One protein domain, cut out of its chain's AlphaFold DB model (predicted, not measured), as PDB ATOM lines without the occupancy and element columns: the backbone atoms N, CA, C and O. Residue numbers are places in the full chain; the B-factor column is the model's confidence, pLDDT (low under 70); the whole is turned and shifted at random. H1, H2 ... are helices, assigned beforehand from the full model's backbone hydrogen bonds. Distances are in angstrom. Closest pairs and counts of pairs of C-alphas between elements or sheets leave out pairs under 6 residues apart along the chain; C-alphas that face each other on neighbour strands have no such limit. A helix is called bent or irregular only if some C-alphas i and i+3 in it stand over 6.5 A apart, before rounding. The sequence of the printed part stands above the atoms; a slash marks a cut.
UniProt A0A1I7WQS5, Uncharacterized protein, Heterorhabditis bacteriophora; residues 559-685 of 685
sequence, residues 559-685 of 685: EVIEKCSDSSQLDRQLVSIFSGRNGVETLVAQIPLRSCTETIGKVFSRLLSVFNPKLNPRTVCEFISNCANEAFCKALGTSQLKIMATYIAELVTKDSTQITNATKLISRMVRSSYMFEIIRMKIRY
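Overview. This is residues 559 to 685 of the 685 residues of an uncharacterized protein of Heterorhabditis bacteriophora (UniProt A0A1I7WQS5). The longest helix, H6, folds back into H7 as a helical hairpin, and H4 lies in the middle of the domain, between this hairpin and a loose group of H1, H2 and H3. H8 packs on H6 at the far end of the longest axis from H1, while the short H5 lies near H7. The printed part has 127 residues with eight named helices, H1 to H8 in chain order, and no named strand; the class is all helix. It is compact, with a radius of gyration of the C-alphas of 14.0 A, and rounded, spanning 38 by 30 by 24 A.

Arrangement. H6, residues 638 to 654, and H7, residues 656 to 670, touch at a shallow tilt of 20 degrees, opposite ways; their closest C-alphas, Val 652 and Gln 658, are 5.8 A apart. H4, residues 617 to 627, is the hub, touching four helices. It touches residues 647 to 651 of H6 alone, at a steep tilt of 52 degrees, the closest C-alphas being Pro 617 and Leu 651, 5.1 A. H4 and H7 only just touch, with 3 pairs of C-alphas within 8 A, the closest Ser 625 and Leu 665, 6.0 A. H2, residues 585 to 594, touches H4 at a shallow tilt of 22 degrees, the same way, with closest C-alphas Glu 585 and Thr 619, 6.1 A. H3, residues 597 to 607, makes a hairpin with H4 but only just touches it, with 3 pairs within 8 A, the closest Phe 604 and Ile 624, 7.6 A. H1, residues 567 to 578, touches H2 with residues 577 to 578 alone; the C-alphas of Ile 577 and Val 588 are closest, 7.0 A. H8, residues 676 to 683, touches H6 at a tilt of 35.5 degrees, only just steep, with closest C-alphas Ala 645 and Ile 679, 6.9 A. H5, residues 630 to 634, touches no helix but is near H7. Every O i to N i+4 pair is within hydrogen-bond range in H1, H3, H4, H5 and H6; the counts are 4 of 6 in H2, 9 of 11 in H7 and 2 of 4 in H8.

Along the chain. H6 is 24.4 A long, from C-alpha 638 at (-121.531, -8.931, -47.739), and H7 21.4 A. H1 begins at (-105.193, -21.297, -39.069); H8 ends at (-122.722, 5.263, -39.836). H7 is irregular, C-alphas 657 and 660 being 7.2 A apart, and H2 only just, at 6.8 A between C-alphas 589 and 592.

Size, cuts and confidence. The farthest C-alphas, Ser 565 and Arg 684, are 40.3 A apart. The printed part has no cut and no long link. Its mean pLDDT is 81.0; residues 580 to 583, 630 and 670 to 685 are under 70.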
ATOM      1  N   GLU A 559     -90.974 -12.382 -45.843       86.62
ATOM      2  CA  GLU A 559     -92.419 -12.147 -45.746       86.62
ATOM      3  C   GLU A 559     -92.763 -11.799 -44.290       86.62
ATOM      4  O   GLU A 559     -92.370 -12.512 -43.367       86.62
ATOM      5  N   VAL A 560     -93.500 -10.705 -44.071       86.75
ATOM      6  CA  VAL A 560     -93.833 -10.216 -42.715       86.75
ATOM      7  C   VAL A 560     -94.666 -11.239 -41.928       86.75
ATOM      8  O   VAL A 560     -94.517 -11.352 -40.708       86.75
ATOM      9  N   ILE A 561     -95.524 -11.970 -42.644       87.12
ATOM     10  CA  ILE A 561     -96.380 -13.050 -42.151       87.12
ATOM     11  C   ILE A 561     -95.897 -14.342 -42.796       87.12
ATOM     12  O   ILE A 561     -95.699 -14.400 -44.010       87.12
ATOM     13  N   GLU A 562     -95.691 -15.367 -41.979       84.69
ATOM     14  CA  GLU A 562     -95.155 -16.642 -42.436       84.69
ATOM     15  C   GLU A 562     -96.245 -17.452 -43.147       84.69
ATOM     16  O   GLU A 562     -97.430 -17.376 -42.809       84.69
ATOM     17  N   LYS A 563     -95.855 -18.254 -44.144       80.88
ATOM     18  CA  LYS A 563     -96.780 -19.164 -44.826       80.88
ATOM     19  C   LYS A 563     -97.135 -20.322 -43.896       80.88
ATOM     20  O   LYS A 563     -96.542 -21.392 -43.965       80.88
ATOM     21  N   CYS A 564     -98.116 -20.104 -43.031       74.81
ATOM     22  CA  CYS A 564     -98.657 -21.134 -42.155       74.81
ATOM     23  C   CYS A 564     -99.824 -21.860 -42.837       74.81
ATOM     24  O   CYS A 564    -100.781 -21.235 -43.296       74.81
ATOM     25  N   SER A 565     -99.769 -23.192 -42.856       73.00
ATOM     26  CA  SER A 565    -100.916 -24.037 -43.225       73.00
ATOM     27  C   SER A 565    -101.960 -24.108 -42.105       73.00
ATOM     28  O   SER A 565    -103.130 -24.377 -42.367       73.00
ATOM     29  N   ASP A 566    -101.548 -23.861 -40.857       86.19
ATOM     30  CA  ASP A 566    -102.421 -23.887 -39.685       86.19
ATOM     31  C   ASP A 566    -103.052 -22.510 -39.413       86.19
ATOM     32  O   ASP A 566    -102.365 -21.518 -39.154       86.19
ATOM     33  N   SER A 567    -104.388 -22.476 -39.409       84.19
ATOM     34  CA  SER A 567    -105.193 -21.297 -39.069       84.19
ATOM     35  C   SER A 567    -104.895 -20.730 -37.676       84.19
ATOM     36  O   SER A 567    -104.933 -19.514 -37.489       84.19
ATOM     37  N   SER A 568    -104.539 -21.583 -36.709       86.81
ATOM     38  CA  SER A 568    -104.292 -21.158 -35.328       86.81
ATOM     39  C   SER A 568    -102.983 -20.374 -35.187       86.81
ATOM     40  O   SER A 568    -102.894 -19.427 -34.400       86.81
ATOM     41  N   GLN A 569    -101.971 -20.729 -35.984       86.31
ATOM     42  CA  GLN A 569    -100.695 -20.019 -36.037       86.31
ATOM     43  C   GLN A 569    -100.852 -18.662 -36.717       86.31
ATOM     44  O   GLN A 569    -100.339 -17.665 -36.205       86.31
ATOM     45  N   LEU A 570    -101.625 -18.608 -37.807       88.62
ATOM     46  CA  LEU A 570    -101.953 -17.355 -38.480       88.62
ATOM     47  C   LEU A 570    -102.652 -16.387 -37.517       88.62
ATOM     48  O   LEU A 570    -102.253 -15.232 -37.423       88.62
ATOM     49  N   ASP A 571    -103.625 -16.857 -36.734       88.38
ATOM     50  CA  ASP A 571    -104.318 -16.014 -35.753       88.38
ATOM     51  C   ASP A 571    -103.379 -15.431 -34.697       88.38
ATOM     52  O   ASP A 571    -103.497 -14.255 -34.347       88.38
ATOM     53  N   ARG A 572    -102.423 -16.224 -34.203       88.62
ATOM     54  CA  ARG A 572    -101.416 -15.734 -33.250       88.62
ATOM     55  C   ARG A 572    -100.543 -14.652 -33.880       88.62
ATOM     56  O   ARG A 572    -100.342 -13.616 -33.253       88.62
ATOM     57  N   GLN A 573    -100.084 -14.852 -35.115       88.50
ATOM     58  CA  GLN A 573     -99.289 -13.851 -35.834       88.50
ATOM     59  C   GLN A 573    -100.088 -12.570 -36.098       88.50
ATOM     60  O   GLN A 573     -99.584 -11.471 -35.859       88.50
ATOM     61  N   LEU A 574    -101.350 -12.695 -36.521       91.06
ATOM     62  CA  LEU A 574    -102.232 -11.551 -36.740       91.06
ATOM     63  C   LEU A 574    -102.461 -10.776 -35.447       91.06
ATOM     64  O   LEU A 574    -102.347  -9.556 -35.453       91.06
ATOM     65  N   VAL A 575    -102.706 -11.452 -34.324       90.25
ATOM     66  CA  VAL A 575    -102.824 -10.769 -33.031       90.25
ATOM     67  C   VAL A 575    -101.512 -10.071 -32.668       90.25
ATOM     68  O   VAL A 575    -101.553  -8.904 -32.294       90.25
ATOM     69  N   SER A 576    -100.350 -10.701 -32.836       88.12
ATOM     70  CA  SER A 576     -99.062 -10.070 -32.505       88.12
ATOM     71  C   SER A 576     -98.721  -8.859 -33.381       88.12
ATOM     72  O   SER A 576     -98.088  -7.927 -32.894       88.12
ATOM     73  N   ILE A 577     -99.138  -8.837 -34.649       89.81
ATOM     74  CA  ILE A 577     -98.835  -7.741 -35.585       89.81
ATOM     75  C   ILE A 577     -99.904  -6.638 -35.523       89.81
ATOM     76  O   ILE A 577     -99.582  -5.452 -35.468       89.81
ATOM     77  N   PHE A 578    -101.185  -7.016 -35.500       91.19
ATOM     78  CA  PHE A 578    -102.310  -6.085 -35.601       91.19
ATOM     79  C   PHE A 578    -102.853  -5.614 -34.250       91.19
ATOM     80  O   PHE A 578    -103.602  -4.643 -34.238       91.19
ATOM     81  N   SER A 579    -102.483  -6.204 -33.107       85.62
ATOM     82  CA  SER A 579    -102.902  -5.685 -31.784       85.62
ATOM     83  C   SER A 579    -102.321  -4.307 -31.446       85.62
ATOM     84  O   SER A 579    -102.820  -3.645 -30.537       85.62
ATOM     85  N   GLY A 580    -101.327  -3.841 -32.212       63.84
ATOM     86  CA  GLY A 580    -100.984  -2.428 -32.349       63.84
ATOM     87  C   GLY A 580    -100.719  -1.716 -31.026       63.84
ATOM     88  O   GLY A 580    -101.403  -0.741 -30.713       63.84
ATOM     89  N   ARG A 581     -99.712  -2.176 -30.272       64.12
ATOM     90  CA  ARG A 581     -99.070  -1.367 -29.229       64.12
ATOM     91  C   ARG A 581     -97.730  -0.875 -29.751       64.12
ATOM     92  O   ARG A 581     -96.867  -1.685 -30.056       64.12
ATOM     93  N   ASN A 582     -97.592   0.450 -29.834       62.59
ATOM     94  CA  ASN A 582     -96.365   1.199 -30.120       62.59
ATOM     95  C   ASN A 582     -95.620   0.710 -31.365       62.59
ATOM     96  O   ASN A 582     -94.852  -0.230 -31.260       62.59
ATOM     97  N   GLY A 583     -95.804   1.357 -32.525       64.62
ATOM     98  CA  GLY A 583     -94.907   1.319 -33.695       64.62
ATOM     99  C   GLY A 583     -94.732  -0.016 -34.435       64.62
ATOM    100  O   GLY A 583     -93.727  -0.195 -35.125       64.62
ATOM    101  N   VAL A 584     -95.630  -0.986 -34.240       79.62
ATOM    102  CA  VAL A 584     -95.739  -2.197 -35.088       79.62
ATOM    103  C   VAL A 584     -96.523  -1.890 -36.377       79.62
ATOM    104  O   VAL A 584     -96.463  -2.637 -37.346       79.62
ATOM    105  N   GLU A 585     -97.159  -0.716 -36.438       83.75
ATOM    106  CA  GLU A 585     -97.792  -0.112 -37.622       83.75
ATOM    107  C   GLU A 585     -96.866  -0.132 -38.848       83.75
ATOM    108  O   GLU A 585     -97.290  -0.459 -39.953       83.75
ATOM    109  N   THR A 586     -95.563   0.102 -38.650       84.62
ATOM    110  CA  THR A 586     -94.585   0.035 -39.741       84.62
ATOM    111  C   THR A 586     -94.469  -1.370 -40.334       84.62
ATOM    112  O   THR A 586     -94.270  -1.484 -41.536       84.62
ATOM    113  N   LEU A 587     -94.624  -2.444 -39.545       87.00
ATOM    114  CA  LEU A 587     -94.658  -3.806 -40.098       87.00
ATOM    115  C   LEU A 587     -95.917  -4.021 -40.937       87.00
ATOM    116  O   LEU A 587     -95.830  -4.601 -42.015       87.00
ATOM    117  N   VAL A 588     -97.060  -3.508 -40.479       89.50
ATOM    118  CA  VAL A 588     -98.337  -3.598 -41.200       89.50
ATOM    119  C   VAL A 588     -98.243  -2.915 -42.566       89.50
ATOM    120  O   VAL A 588     -98.630  -3.506 -43.573       89.50
ATOM    121  N   ALA A 589     -97.640  -1.726 -42.627       87.56
ATOM    122  CA  ALA A 589     -97.394  -1.006 -43.876       87.56
ATOM    123  C   ALA A 589     -96.430  -1.736 -44.836       87.56
ATOM    124  O   ALA A 589     -96.446  -1.476 -46.037       87.56
ATOM    125  N   GLN A 590     -95.602  -2.661 -44.337       88.44
ATOM    126  CA  GLN A 590     -94.675  -3.454 -45.155       88.44
ATOM    127  C   GLN A 590     -95.291  -4.752 -45.694       88.44
ATOM    128  O   GLN A 590     -94.743  -5.308 -46.644       88.44
ATOM    129  N   ILE A 591     -96.421  -5.232 -45.149       90.12
ATOM    130  CA  ILE A 591     -97.084  -6.461 -45.631       90.12
ATOM    131  C   ILE A 591     -97.396  -6.383 -47.139       90.12
ATOM    132  O   ILE A 591     -96.985  -7.293 -47.858       90.12
ATOM    133  N   PRO A 592     -98.029  -5.314 -47.671       87.44
ATOM    134  CA  PRO A 592     -98.358  -5.240 -49.098       87.44
ATOM    135  C   PRO A 592     -97.122  -5.212 -50.009       87.44
ATOM    136  O   PRO A 592     -97.204  -5.602 -51.168       87.44
ATOM    137  N   LEU A 593     -95.981  -4.740 -49.493       87.00
ATOM    138  CA  LEU A 593     -94.735  -4.581 -50.249       87.00
ATOM    139  C   LEU A 593     -93.880  -5.852 -50.269       87.00
ATOM    140  O   LEU A 593     -93.001  -5.983 -51.118       87.00
ATOM    141  N   ARG A 594     -94.086  -6.756 -49.304       87.88
ATOM    142  CA  ARG A 594     -93.194  -7.900 -49.056       87.88
ATOM    143  C   ARG A 594     -93.881  -9.259 -49.084       87.88
ATOM    144  O   ARG A 594     -93.194 -10.265 -49.224       87.88
ATOM    145  N   SER A 595     -95.201  -9.316 -48.943       88.38
ATOM    146  CA  SER A 595     -95.963 -10.566 -48.987       88.38
ATOM    147  C   SER A 595     -96.536 -10.819 -50.379       88.38
ATOM    148  O   SER A 595     -96.917  -9.890 -51.089       88.38
ATOM    149  N   CYS A 596     -96.631 -12.090 -50.777       86.44
ATOM    150  CA  CYS A 596     -97.289 -12.442 -52.032       86.44
ATOM    151  C   CYS A 596     -98.814 -12.236 -51.951       86.44
ATOM    152  O   CYS A 596     -99.405 -12.194 -50.868       86.44
ATOM    153  N   THR A 597     -99.470 -12.155 -53.111       85.00
ATOM    154  CA  THR A 597    -100.924 -11.946 -53.223       85.00
ATOM    155  C   THR A 597    -101.746 -13.020 -52.510       85.00
ATOM    156  O   THR A 597    -102.792 -12.709 -51.949       85.00
ATOM    157  N   GLU A 598    -101.261 -14.265 -52.470       86.62
ATOM    158  CA  GLU A 598    -101.904 -15.363 -51.741       86.62
ATOM    159  C   GLU A 598    -101.879 -15.135 -50.221       86.62
ATOM    160  O   GLU A 598    -102.913 -15.255 -49.560       86.62
ATOM    161  N   THR A 599    -100.722 -14.753 -49.666       88.62
ATOM    162  CA  THR A 599    -100.577 -14.418 -48.242       88.62
ATOM    163  C   THR A 599    -101.465 -13.226 -47.889       88.62
ATOM    164  O   THR A 599    -102.212 -13.286 -46.914       88.62
ATOM    165  N   ILE A 600    -101.463 -12.175 -48.717       88.56
ATOM    166  CA  ILE A 600    -102.333 -11.003 -48.533       88.56
ATOM    167  C   ILE A 600    -103.808 -11.424 -48.538       88.56
ATOM    168  O   ILE A 600    -104.541 -11.060 -47.622       88.56
ATOM    169  N   GLY A 601    -104.238 -12.240 -49.505       87.25
ATOM    170  CA  GLY A 601    -105.615 -12.732 -49.595       87.25
ATOM    171  C   GLY A 601    -106.044 -13.559 -48.379       87.25
ATOM    172  O   GLY A 601    -107.155 -13.377 -47.874       87.25
ATOM    173  N   LYS A 602    -105.157 -14.418 -47.853       89.12
ATOM    174  CA  LYS A 602    -105.387 -15.190 -46.618       89.12
ATOM    175  C   LYS A 602    -105.547 -14.281 -45.401       89.12
ATOM    176  O   LYS A 602    -106.496 -14.448 -44.637       89.12
ATOM    177  N   VAL A 603    -104.663 -13.296 -45.247       90.69
ATOM    178  CA  VAL A 603    -104.715 -12.309 -44.156       90.69
ATOM    179  C   VAL A 603    -106.006 -11.502 -44.225       90.69
ATOM    180  O   VAL A 603    -106.716 -11.392 -43.230       90.69
ATOM    181  N   PHE A 604    -106.354 -11.008 -45.411       88.50
ATOM    182  CA  PHE A 604    -107.565 -10.225 -45.645       88.50
ATOM    183  C   PHE A 604    -108.828 -11.027 -45.311       88.50
ATOM    184  O   PHE A 604    -109.671 -10.586 -44.529       88.50
ATOM    185  N   SER A 605    -108.916 -12.252 -45.841       89.00
ATOM    186  CA  SER A 605    -110.034 -13.165 -45.589       89.00
ATOM    187  C   SER A 605    -110.160 -13.495 -44.108       89.00
ATOM    188  O   SER A 605    -111.273 -13.557 -43.587       89.00
ATOM    189  N   ARG A 606    -109.031 -13.669 -43.407       92.25
ATOM    190  CA  ARG A 606    -109.039 -13.992 -41.982       92.25
ATOM    191  C   ARG A 606    -109.458 -12.802 -41.123       92.25
ATOM    192  O   ARG A 606    -110.355 -12.970 -40.297       92.25
ATOM    193  N   LEU A 607    -108.893 -11.616 -41.358       92.75
ATOM    194  CA  LEU A 607    -109.231 -10.384 -40.631       92.75
ATOM    195  C   LEU A 607    -110.711 -10.009 -40.766       92.75
ATOM    196  O   LEU A 607    -111.312  -9.542 -39.799       92.75
ATOM    197  N   LEU A 608    -111.303 -10.239 -41.943       92.31
ATOM    198  CA  LEU A 608    -112.705  -9.919 -42.225       92.31
ATOM    199  C   LEU A 608    -113.678 -11.086 -42.016       92.31
ATOM    200  O   LEU A 608    -114.875 -10.919 -42.240       92.31
ATOM    201  N   SER A 609    -113.201 -12.259 -41.587       92.31
ATOM    202  CA  SER A 609    -114.081 -13.403 -41.309       92.31
ATOM    203  C   SER A 609    -114.927 -13.187 -40.053       92.31
ATOM    204  O   SER A 609    -116.126 -13.453 -40.059       92.31
ATOM    205  N   VAL A 610    -114.308 -12.682 -38.981       93.50
ATOM    206  CA  VAL A 610    -114.938 -12.423 -37.682       93.50
ATOM    207  C   VAL A 610    -114.282 -11.192 -37.064       93.50
ATOM    208  O   VAL A 610    -113.057 -11.071 -37.053       93.50
ATOM    209  N   PHE A 611    -115.092 -10.279 -36.530       93.25
ATOM    210  CA  PHE A 611    -114.586  -9.115 -35.806       93.25
ATOM    211  C   PHE A 611    -113.838  -9.558 -34.542       93.25
ATOM    212  O   PHE A 611    -114.379 -10.297 -33.720       93.25
ATOM    213  N   ASN A 612    -112.597  -9.096 -34.380       93.00
ATOM    214  CA  ASN A 612    -111.754  -9.434 -33.243       93.00
ATOM    215  C   ASN A 612    -111.369  -8.160 -32.469       93.00
ATOM    216  O   ASN A 612    -110.507  -7.406 -32.928       93.00
ATOM    217  N   PRO A 613    -111.928  -7.938 -31.264       89.88
ATOM    218  CA  PRO A 613    -111.683  -6.724 -30.485       89.88
ATOM    219  C   PRO A 613    -110.253  -6.626 -29.930       89.88
ATOM    220  O   PRO A 613    -109.863  -5.573 -29.431       89.88
ATOM    221  N   LYS A 614    -109.458  -7.706 -29.996       90.25
ATOM    222  CA  LYS A 614    -108.037  -7.688 -29.602       90.25
ATOM    223  C   LYS A 614    -107.147  -7.014 -30.645       90.25
ATOM    224  O   LYS A 614    -106.000  -6.693 -30.336       90.25
ATOM    225  N   LEU A 615    -107.638  -6.853 -31.872       92.50
ATOM    226  CA  LEU A 615    -106.911  -6.176 -32.936       92.50
ATOM    227  C   LEU A 615    -107.129  -4.669 -32.828       92.50
ATOM    228  O   LEU A 615    -108.207  -4.210 -32.450       92.50
ATOM    229  N   ASN A 616    -106.103  -3.898 -33.167       91.25
ATOM    230  CA  ASN A 616    -106.212  -2.454 -33.240       91.25
ATOM    231  C   ASN A 616    -106.969  -2.085 -34.534       91.25
ATOM    232  O   ASN A 616    -106.493  -2.385 -35.630       91.25
ATOM    233  N   PRO A 617    -108.139  -1.428 -34.449       91.62
ATOM    234  CA  PRO A 617    -108.919  -1.072 -35.633       91.62
ATOM    235  C   PRO A 617    -108.146  -0.192 -36.620       91.62
ATOM    236  O   PRO A 617    -108.352  -0.302 -37.827       91.62
ATOM    237  N   ARG A 618    -107.222   0.645 -36.124       91.81
ATOM    238  CA  ARG A 618    -106.401   1.537 -36.947       91.81
ATOM    239  C   ARG A 618    -105.464   0.756 -37.859       91.81
ATOM    240  O   ARG A 618    -105.464   0.996 -39.060       91.81
ATOM    241  N   THR A 619    -104.720  -0.206 -37.313       91.50
ATOM    242  CA  THR A 619    -103.783  -1.030 -38.094       91.50
ATOM    243  C   THR A 619    -104.522  -1.904 -39.104       91.50
ATOM    244  O   THR A 619    -104.066  -2.059 -40.234       91.50
ATOM    245  N   VAL A 620    -105.693  -2.436 -38.732       92.81
ATOM    246  CA  VAL A 620    -106.549  -3.205 -39.646       92.81
ATOM    247  C   VAL A 620    -107.041  -2.323 -40.798       92.81
ATOM    248  O   VAL A 620    -106.898  -2.704 -41.958       92.81
ATOM    249  N   CYS A 621    -107.569  -1.129 -40.512       91.19
ATOM    250  CA  CYS A 621    -108.044  -0.210 -41.551       91.19
ATOM    251  C   CYS A 621    -106.907   0.300 -42.450       91.19
ATOM    252  O   CYS A 621    -107.097   0.424 -43.657       91.19
ATOM    253  N   GLU A 622    -105.723   0.558 -41.893       89.94
ATOM    254  CA  GLU A 622    -104.542   0.981 -42.651       89.94
ATOM    255  C   GLU A 622    -104.048  -0.121 -43.593       89.94
ATOM    256  O   GLU A 622    -103.819   0.134 -44.775       89.94
ATOM    257  N   PHE A 623    -103.971  -1.366 -43.113       91.50
ATOM    258  CA  PHE A 623    -103.676  -2.523 -43.957       91.50
ATOM    259  C   PHE A 623    -104.668  -2.648 -45.109       91.50
ATOM    260  O   PHE A 623    -104.261  -2.755 -46.265       91.50
ATOM    261  N   ILE A 624    -105.968  -2.581 -44.807       90.31
ATOM    262  CA  ILE A 624    -107.009  -2.666 -45.830       90.31
ATOM    263  C   ILE A 624    -106.857  -1.519 -46.831       90.31
ATOM    264  O   ILE A 624    -106.879  -1.768 -48.029       90.31
ATOM    265  N   SER A 625    -106.629  -0.288 -46.372       88.62
ATOM    266  CA  SER A 625    -106.410   0.875 -47.241       88.62
ATOM    267  C   SER A 625    -105.203   0.709 -48.169       88.62
ATOM    268  O   SER A 625    -105.255   1.147 -49.318       88.62
ATOM    269  N   ASN A 626    -104.130   0.077 -47.689       87.75
ATOM    270  CA  ASN A 626    -102.910  -0.148 -48.462       87.75
ATOM    271  C   ASN A 626    -103.024  -1.344 -49.423       87.75
ATOM    272  O   ASN A 626    -102.338  -1.377 -50.441       87.75
ATOM    273  N   CYS A 627    -103.889  -2.317 -49.122       83.81
ATOM    274  CA  CYS A 627    -104.138  -3.492 -49.962       83.81
ATOM    275  C   CYS A 627    -105.340  -3.347 -50.905       83.81
ATOM    276  O   CYS A 627    -105.477  -4.146 -51.832       83.81
ATOM    277  N   ALA A 628    -106.227  -2.379 -50.666       76.75
ATOM    278  CA  ALA A 628    -107.459  -2.191 -51.421       76.75
ATOM    279  C   ALA A 628    -107.157  -1.785 -52.869       76.75
ATOM    280  O   ALA A 628    -107.014  -0.606 -53.190       76.75
ATOM    281  N   ASN A 629    -107.097  -2.775 -53.759       77.75
ATOM    282  CA  ASN A 629    -107.241  -2.566 -55.193       77.75
ATOM    283  C   ASN A 629    -108.693  -2.847 -55.615       77.75
ATOM    284  O   ASN A 629    -109.463  -3.495 -54.899       77.75
ATOM    285  N   GLU A 630    -109.078  -2.349 -56.786       67.19
ATOM    286  CA  GLU A 630    -110.458  -2.439 -57.270       67.19
ATOM    287  C   GLU A 630    -110.925  -3.896 -57.456       67.19
ATOM    288  O   GLU A 630    -112.076  -4.222 -57.171       67.19
ATOM    289  N   ALA A 631    -110.022  -4.791 -57.868       71.56
ATOM    290  CA  ALA A 631    -110.312  -6.210 -58.069       71.56
ATOM    291  C   ALA A 631    -110.587  -6.955 -56.748       71.56
ATOM    292  O   ALA A 631    -111.524  -7.745 -56.669       71.56
ATOM    293  N   PHE A 632    -109.812  -6.675 -55.698       73.50
ATOM    294  CA  PHE A 632    -109.994  -7.248 -54.365       73.50
ATOM    295  C   PHE A 632    -111.256  -6.711 -53.704       73.50
ATOM    296  O   PHE A 632    -112.001  -7.494 -53.126       73.50
ATOM    297  N   CYS A 633    -111.541  -5.411 -53.825       72.56
ATOM    298  CA  CYS A 633    -112.759  -4.837 -53.250       72.56
ATOM    299  C   CYS A 633    -114.028  -5.425 -53.891       72.56
ATOM    300  O   CYS A 633    -114.997  -5.690 -53.185       72.56
ATOM    301  N   LYS A 634    -113.998  -5.716 -55.203       73.19
ATOM    302  CA  LYS A 634    -115.085  -6.413 -55.918       73.19
ATOM    303  C   LYS A 634    -115.292  -7.862 -55.465       73.19
ATOM    304  O   LYS A 634    -116.398  -8.374 -55.598       73.19
ATOM    305  N   ALA A 635    -114.260  -8.515 -54.934       79.50
ATOM    306  CA  ALA A 635    -114.322  -9.903 -54.480       79.50
ATOM    307  C   ALA A 635    -114.883 -10.068 -53.052       79.50
ATOM    308  O   ALA A 635    -115.058 -11.200 -52.597       79.50
ATOM    309  N   LEU A 636    -115.150  -8.972 -52.330       80.31
ATOM    310  CA  LEU A 636    -115.599  -9.035 -50.940       80.31
ATOM    311  C   LEU A 636    -117.080  -9.385 -50.821       80.31
ATOM    312  O   LEU A 636    -117.950  -8.733 -51.399       80.31
ATOM    313  N   GLY A 637    -117.371 -10.391 -49.998       85.12
ATOM    314  CA  GLY A 637    -118.740 -10.766 -49.654       85.12
ATOM    315  C   GLY A 637    -119.404  -9.771 -48.695       85.12
ATOM    316  O   GLY A 637    -118.746  -9.048 -47.944       85.12
ATOM    317  N   THR A 638    -120.737  -9.789 -48.641       83.31
ATOM    318  CA  THR A 638    -121.531  -8.931 -47.739       83.31
ATOM    319  C   THR A 638    -121.185  -9.129 -46.259       83.31
ATOM    320  O   THR A 638    -121.202  -8.169 -45.489       83.31
ATOM    321  N   SER A 639    -120.829 -10.349 -45.842       87.31
ATOM    322  CA  SER A 639    -120.373 -10.645 -44.477       87.31
ATOM    323  C   SER A 639    -119.050  -9.946 -44.144       87.31
ATOM    324  O   SER A 639    -118.948  -9.295 -43.106       87.31
ATOM    325  N   GLN A 640    -118.072 -10.004 -45.048       89.50
ATOM    326  CA  GLN A 640    -116.765  -9.362 -44.885       89.50
ATOM    327  C   GLN A 640    -116.892  -7.837 -44.837       89.50
ATOM    328  O   GLN A 640    -116.271  -7.192 -43.992       89.50
ATOM    329  N   LEU A 641    -117.763  -7.264 -45.674       86.25
ATOM    330  CA  LEU A 641    -118.076  -5.833 -45.650       86.25
ATOM    331  C   LEU A 641    -118.695  -5.398 -44.312       86.25
ATOM    332  O   LEU A 641    -118.333  -4.348 -43.786       86.25
ATOM    333  N   LYS A 642    -119.573  -6.214 -43.708       86.69
ATOM    334  CA  LYS A 642    -120.131  -5.934 -42.371       86.69
ATOM    335  C   LYS A 642    -119.052  -5.921 -41.285       86.69
ATOM    336  O   LYS A 642    -119.061  -5.032 -40.431       86.69
ATOM    337  N   ILE A 643    -118.128  -6.884 -41.306       92.81
ATOM    338  CA  ILE A 643    -117.008  -6.927 -40.353       92.81
ATOM    339  C   ILE A 643    -116.091  -5.718 -40.548       92.81
ATOM    340  O   ILE A 643    -115.701  -5.070 -39.579       92.81
ATOM    341  N   MET A 644    -115.816  -5.352 -41.796       89.44
ATOM    342  CA  MET A 644    -115.011  -4.181 -42.114       89.44
ATOM    343  C   MET A 644    -115.655  -2.875 -41.633       89.44
ATOM    344  O   MET A 644    -114.989  -2.069 -40.985       89.44
ATOM    345  N   ALA A 645    -116.953  -2.682 -41.884       88.75
ATOM    346  CA  ALA A 645    -117.697  -1.534 -41.370       88.75
ATOM    347  C   ALA A 645    -117.652  -1.472 -39.834       88.75
ATOM    348  O   ALA A 645    -117.584  -0.391 -39.263       88.75
ATOM    349  N   THR A 646    -117.620  -2.630 -39.167       92.44
ATOM    350  CA  THR A 646    -117.468  -2.714 -37.708       92.44
ATOM    351  C   THR A 646    -116.081  -2.243 -37.257       92.44
ATOM    352  O   THR A 646    -115.992  -1.487 -36.297       92.44
ATOM    353  N   TYR A 647    -115.002  -2.596 -37.970       93.88
ATOM    354  CA  TYR A 647    -113.667  -2.043 -37.688       93.88
ATOM    355  C   TYR A 647    -113.583  -0.533 -37.939       93.88
ATOM    356  O   TYR A 647    -112.948   0.167 -37.155       93.88
ATOM    357  N   ILE A 648    -114.228  -0.020 -38.991       92.31
ATOM    358  CA  ILE A 648    -114.262   1.424 -39.269       92.31
ATOM    359  C   ILE A 648    -115.032   2.171 -38.175       92.31
ATOM    360  O   ILE A 648    -114.553   3.190 -37.685       92.31
ATOM    361  N   ALA A 649    -116.193   1.656 -37.765       89.44
ATOM    362  CA  ALA A 649    -116.963   2.234 -36.670       89.44
ATOM    363  C   ALA A 649    -116.135   2.251 -35.378       89.44
ATOM    364  O   ALA A 649    -115.999   3.292 -34.747       89.44
ATOM    365  N   GLU A 650    -115.489   1.136 -35.033       93.12
ATOM    366  CA  GLU A 650    -114.632   1.046 -33.849       93.12
ATOM    367  C   GLU A 650    -113.420   2.000 -33.918       93.12
ATOM    368  O   GLU A 650    -113.015   2.554 -32.895       93.12
ATOM    369  N   LEU A 651    -112.847   2.220 -35.109       91.75
ATOM    370  CA  LEU A 651    -111.776   3.198 -35.333       91.75
ATOM    371  C   LEU A 651    -112.246   4.621 -35.010       91.75
ATOM    372  O   LEU A 651    -111.574   5.322 -34.257       91.75
ATOM    373  N   VAL A 652    -113.396   5.026 -35.553       91.12
ATOM    374  CA  VAL A 652    -113.960   6.370 -35.358       91.12
ATOM    375  C   VAL A 652    -114.416   6.582 -33.913       91.12
ATOM    376  O   VAL A 652    -114.190   7.650 -33.353       91.12
ATOM    377  N   THR A 653    -114.992   5.556 -33.282       91.44
ATOM    378  CA  THR A 653    -115.413   5.604 -31.875       91.44
ATOM    379  C   THR A 653    -114.225   5.762 -30.925       91.44
ATOM    380  O   THR A 653    -114.334   6.456 -29.917       91.44
ATOM    381  N   LYS A 654    -113.079   5.134 -31.227       89.56
ATOM    382  CA  LYS A 654    -111.858   5.248 -30.411       89.56
ATOM    383  C   LYS A 654    -111.075   6.535 -30.659       89.56
ATOM    384  O   LYS A 654    -110.448   7.036 -29.730       89.56
ATOM    385  N   ASP A 655    -111.071   7.033 -31.890       87.62
ATOM    386  CA  ASP A 655    -110.340   8.233 -32.286       87.62
ATOM    387  C   ASP A 655    -111.129   9.003 -33.356       87.62
ATOM    388  O   ASP A 655    -111.059   8.711 -34.555       87.62
ATOM    389  N   SER A 656    -111.859  10.031 -32.918       85.56
ATOM    390  CA  SER A 656    -112.687  10.867 -33.793       85.56
ATOM    391  C   SER A 656    -111.873  11.638 -34.836       85.56
ATOM    392  O   SER A 656    -112.421  12.061 -35.853       85.56
ATOM    393  N   THR A 657    -110.556  11.793 -34.654       88.88
ATOM    394  CA  THR A 657    -109.693  12.431 -35.662       88.88
ATOM    395  C   THR A 657    -109.521  11.565 -36.915       88.88
ATOM    396  O   THR A 657    -109.160  12.068 -37.979       88.88
ATOM    397  N   GLN A 658    -109.846  10.268 -36.837       88.38
ATOM    398  CA  GLN A 658    -109.738   9.334 -37.960       88.38
ATOM    399  C   GLN A 658    -110.933   9.370 -38.915       88.38
ATOM    400  O   GLN A 658    -110.918   8.635 -39.903       88.38
ATOM    401  N   ILE A 659    -111.941  10.222 -38.683       86.81
ATOM    402  CA  ILE A 659    -113.126  10.335 -39.553       86.81
ATOM    403  C   ILE A 659    -112.715  10.562 -41.011       86.81
ATOM    404  O   ILE A 659    -113.173   9.845 -41.894       86.81
ATOM    405  N   THR A 660    -111.778  11.472 -41.286       83.94
ATOM    406  CA  THR A 660    -111.318  11.734 -42.661       83.94
ATOM    407  C   THR A 660    -110.680  10.500 -43.309       83.94
ATOM    408  O   THR A 660    -110.891  10.240 -44.496       83.94
ATOM    409  N   ASN A 661    -109.918   9.711 -42.547       83.69
ATOM    410  CA  ASN A 661    -109.284   8.487 -43.042       83.69
ATOM    411  C   ASN A 661    -110.315   7.373 -43.273       83.69
ATOM    412  O   ASN A 661    -110.253   6.684 -44.294       83.69
ATOM    413  N   ALA A 662    -111.300   7.249 -42.382       86.94
ATOM    414  CA  ALA A 662    -112.444   6.360 -42.542       86.94
ATOM    415  C   ALA A 662    -113.251   6.706 -43.803       86.94
ATOM    416  O   ALA A 662    -113.501   5.827 -44.627       86.94
ATOM    417  N   THR A 663    -113.575   7.984 -44.022       82.88
ATOM    418  CA  THR A 663    -114.291   8.445 -45.221       82.88
ATOM    419  C   THR A 663    -113.492   8.170 -46.493       82.88
ATOM    420  O   THR A 663    -114.047   7.680 -47.477       82.88
ATOM    421  N   LYS A 664    -112.169   8.393 -46.485       84.38
ATOM    422  CA  LYS A 664    -111.290   8.038 -47.615       84.38
ATOM    423  C   LYS A 664    -111.340   6.542 -47.924       84.38
ATOM    424  O   LYS A 664    -111.493   6.174 -49.088       84.38
ATOM    425  N   LEU A 665    -111.260   5.687 -46.906       84.50
ATOM    426  CA  LEU A 665    -111.348   4.237 -47.077       84.50
ATOM    427  C   LEU A 665    -112.711   3.809 -47.643       84.50
ATOM    428  O   LEU A 665    -112.762   3.052 -48.611       84.50
ATOM    429  N   ILE A 666    -113.806   4.350 -47.102       83.38
ATOM    430  CA  ILE A 666    -115.168   4.106 -47.598       83.38
ATOM    431  C   ILE A 666    -115.287   4.551 -49.057       83.38
ATOM    432  O   ILE A 666    -115.704   3.761 -49.899       83.38
ATOM    433  N   SER A 667    -114.868   5.774 -49.387       79.56
ATOM    434  CA  SER A 667    -114.976   6.318 -50.747       79.56
ATOM    435  C   SER A 667    -114.208   5.489 -51.787       79.56
ATOM    436  O   SER A 667    -114.723   5.246 -52.879       79.56
ATOM    437  N   ARG A 668    -113.011   4.986 -51.440       76.06
ATOM    438  CA  ARG A 668    -112.225   4.091 -52.305       76.06
ATOM    439  C   ARG A 668    -112.957   2.790 -52.602       76.06
ATOM    440  O   ARG A 668    -112.898   2.308 -53.727       76.06
ATOM    441  N   MET A 669    -113.674   2.247 -51.625       70.31
ATOM    442  CA  MET A 669    -114.440   1.025 -51.824       70.31
ATOM    443  C   MET A 669    -115.773   1.245 -52.538       70.31
ATOM    444  O   MET A 669    -116.152   0.426 -53.372       70.31
ATOM    445  N   VAL A 670    -116.476   2.344 -52.246       67.19
ATOM    446  CA  VAL A 670    -117.753   2.705 -52.890       67.19
ATOM    447  C   VAL A 670    -117.577   2.912 -54.395       67.19
ATOM    448  O   VAL A 670    -118.458   2.551 -55.167       67.19
ATOM    449  N   ARG A 671    -116.407   3.390 -54.834       62.16
ATOM    450  CA  ARG A 671    -116.051   3.455 -56.261       62.16
ATOM    451  C   ARG A 671    -115.944   2.080 -56.939       62.16
ATOM    452  O   ARG A 671    -115.938   2.034 -58.162       62.16
ATOM    453  N   SER A 672    -115.863   0.977 -56.185       55.62
ATOM    454  CA  SER A 672    -115.590  -0.361 -56.732       55.62
ATOM    455  C   SER A 672    -116.809  -1.300 -56.855       55.62
ATOM    456  O   SER A 672    -116.741  -2.208 -57.680       55.62
ATOM    457  N   SER A 673    -117.921  -1.109 -56.114       47.78
ATOM    458  CA  SER A 673    -119.218  -1.825 -56.287       47.78
ATOM    459  C   SER A 673    -120.333  -1.270 -55.361       47.78
ATOM    460  O   SER A 673    -120.022  -0.468 -54.485       47.78
ATOM    461  N   TYR A 674    -121.592  -1.727 -55.543       47.94
ATOM    462  CA  TYR A 674    -122.925  -1.412 -54.942       47.94
ATOM    463  C   TYR A 674    -123.022  -1.242 -53.394       47.94
ATOM    464  O   TYR A 674    -123.927  -1.739 -52.727       47.94
ATOM    465  N   MET A 675    -122.096  -0.511 -52.787       45.69
ATOM    466  CA  MET A 675    -121.902  -0.368 -51.340       45.69
ATOM    467  C   MET A 675    -122.752   0.718 -50.668       45.69
ATOM    468  O   MET A 675    -122.655   0.911 -49.455       45.69
ATOM    469  N   PHE A 676    -123.579   1.429 -51.435       47.97
ATOM    470  CA  PHE A 676    -124.244   2.644 -50.965       47.97
ATOM    471  C   PHE A 676    -125.271   2.400 -49.844       47.97
ATOM    472  O   PHE A 676    -125.427   3.258 -48.983       47.97
ATOM    473  N   GLU A 677    -125.923   1.235 -49.792       48.03
ATOM    474  CA  GLU A 677    -127.000   0.966 -48.821       48.03
ATOM    475  C   GLU A 677    -126.495   0.456 -47.456       48.03
ATOM    476  O   GLU A 677    -126.936   0.914 -46.403       48.03
ATOM    477  N   ILE A 678    -125.499  -0.438 -47.429       48.72
ATOM    478  CA  ILE A 678    -125.079  -1.118 -46.184       48.72
ATOM    479  C   ILE A 678    -124.260  -0.197 -45.265       48.72
ATOM    480  O   ILE A 678    -124.393  -0.261 -44.040       48.72
ATOM    481  N   ILE A 679    -123.427   0.679 -45.833       50.66
ATOM    482  CA  ILE A 679    -122.608   1.620 -45.052       50.66
ATOM    483  C   ILE A 679    -123.450   2.800 -44.546       50.66
ATOM    484  O   ILE A 679    -123.254   3.265 -43.422       50.66
ATOM    485  N   ARG A 680    -124.450   3.230 -45.326       46.00
ATOM    486  CA  ARG A 680    -125.340   4.345 -44.981       46.00
ATOM    487  C   ARG A 680    -126.232   4.047 -43.773       46.00
ATOM    488  O   ARG A 680    -126.528   4.969 -43.016       46.00
ATOM    489  N   MET A 681    -126.617   2.785 -43.552       42.66
ATOM    490  CA  MET A 681    -127.466   2.405 -42.411       42.66
ATOM    491  C   MET A 681    -126.729   2.343 -41.064       42.66
ATOM    492  O   MET A 681    -127.368   2.547 -40.038       42.66
ATOM    493  N   LYS A 682    -125.412   2.082 -41.035       40.62
ATOM    494  CA  LYS A 682    -124.665   1.911 -39.771       40.62
ATOM    495  C   LYS A 682    -123.856   3.122 -39.309       40.62
ATOM    496  O   LYS A 682    -123.583   3.190 -38.126       40.62
ATOM    497  N   ILE A 683    -123.478   4.042 -40.203       43.47
ATOM    498  CA  ILE A 683    -122.722   5.263 -39.836       43.47
ATOM    499  C   ILE A 683    -123.657   6.416 -39.416       43.47
ATOM    500  O   ILE A 683    -123.225   7.386 -38.806       43.47
ATOM    501  N   ARG A 684    -124.957   6.322 -39.733       35.94
ATOM    502  CA  ARG A 684    -125.986   7.268 -39.259       35.94
ATOM    503  C   ARG A 684    -126.460   7.014 -37.822       35.94
ATOM    504  O   ARG A 684    -127.175   7.860 -37.292       35.94
ATOM    505  N   TYR A 685    -126.109   5.865 -37.253       34.31
ATOM    506  CA  TYR A 685    -126.230   5.557 -35.828       34.31
ATOM    507  C   TYR A 685    -124.881   5.797 -35.166       34.31
ATOM    508  O   TYR A 685    -124.896   6.228 -33.993       34.31
TER     509      TYR A 685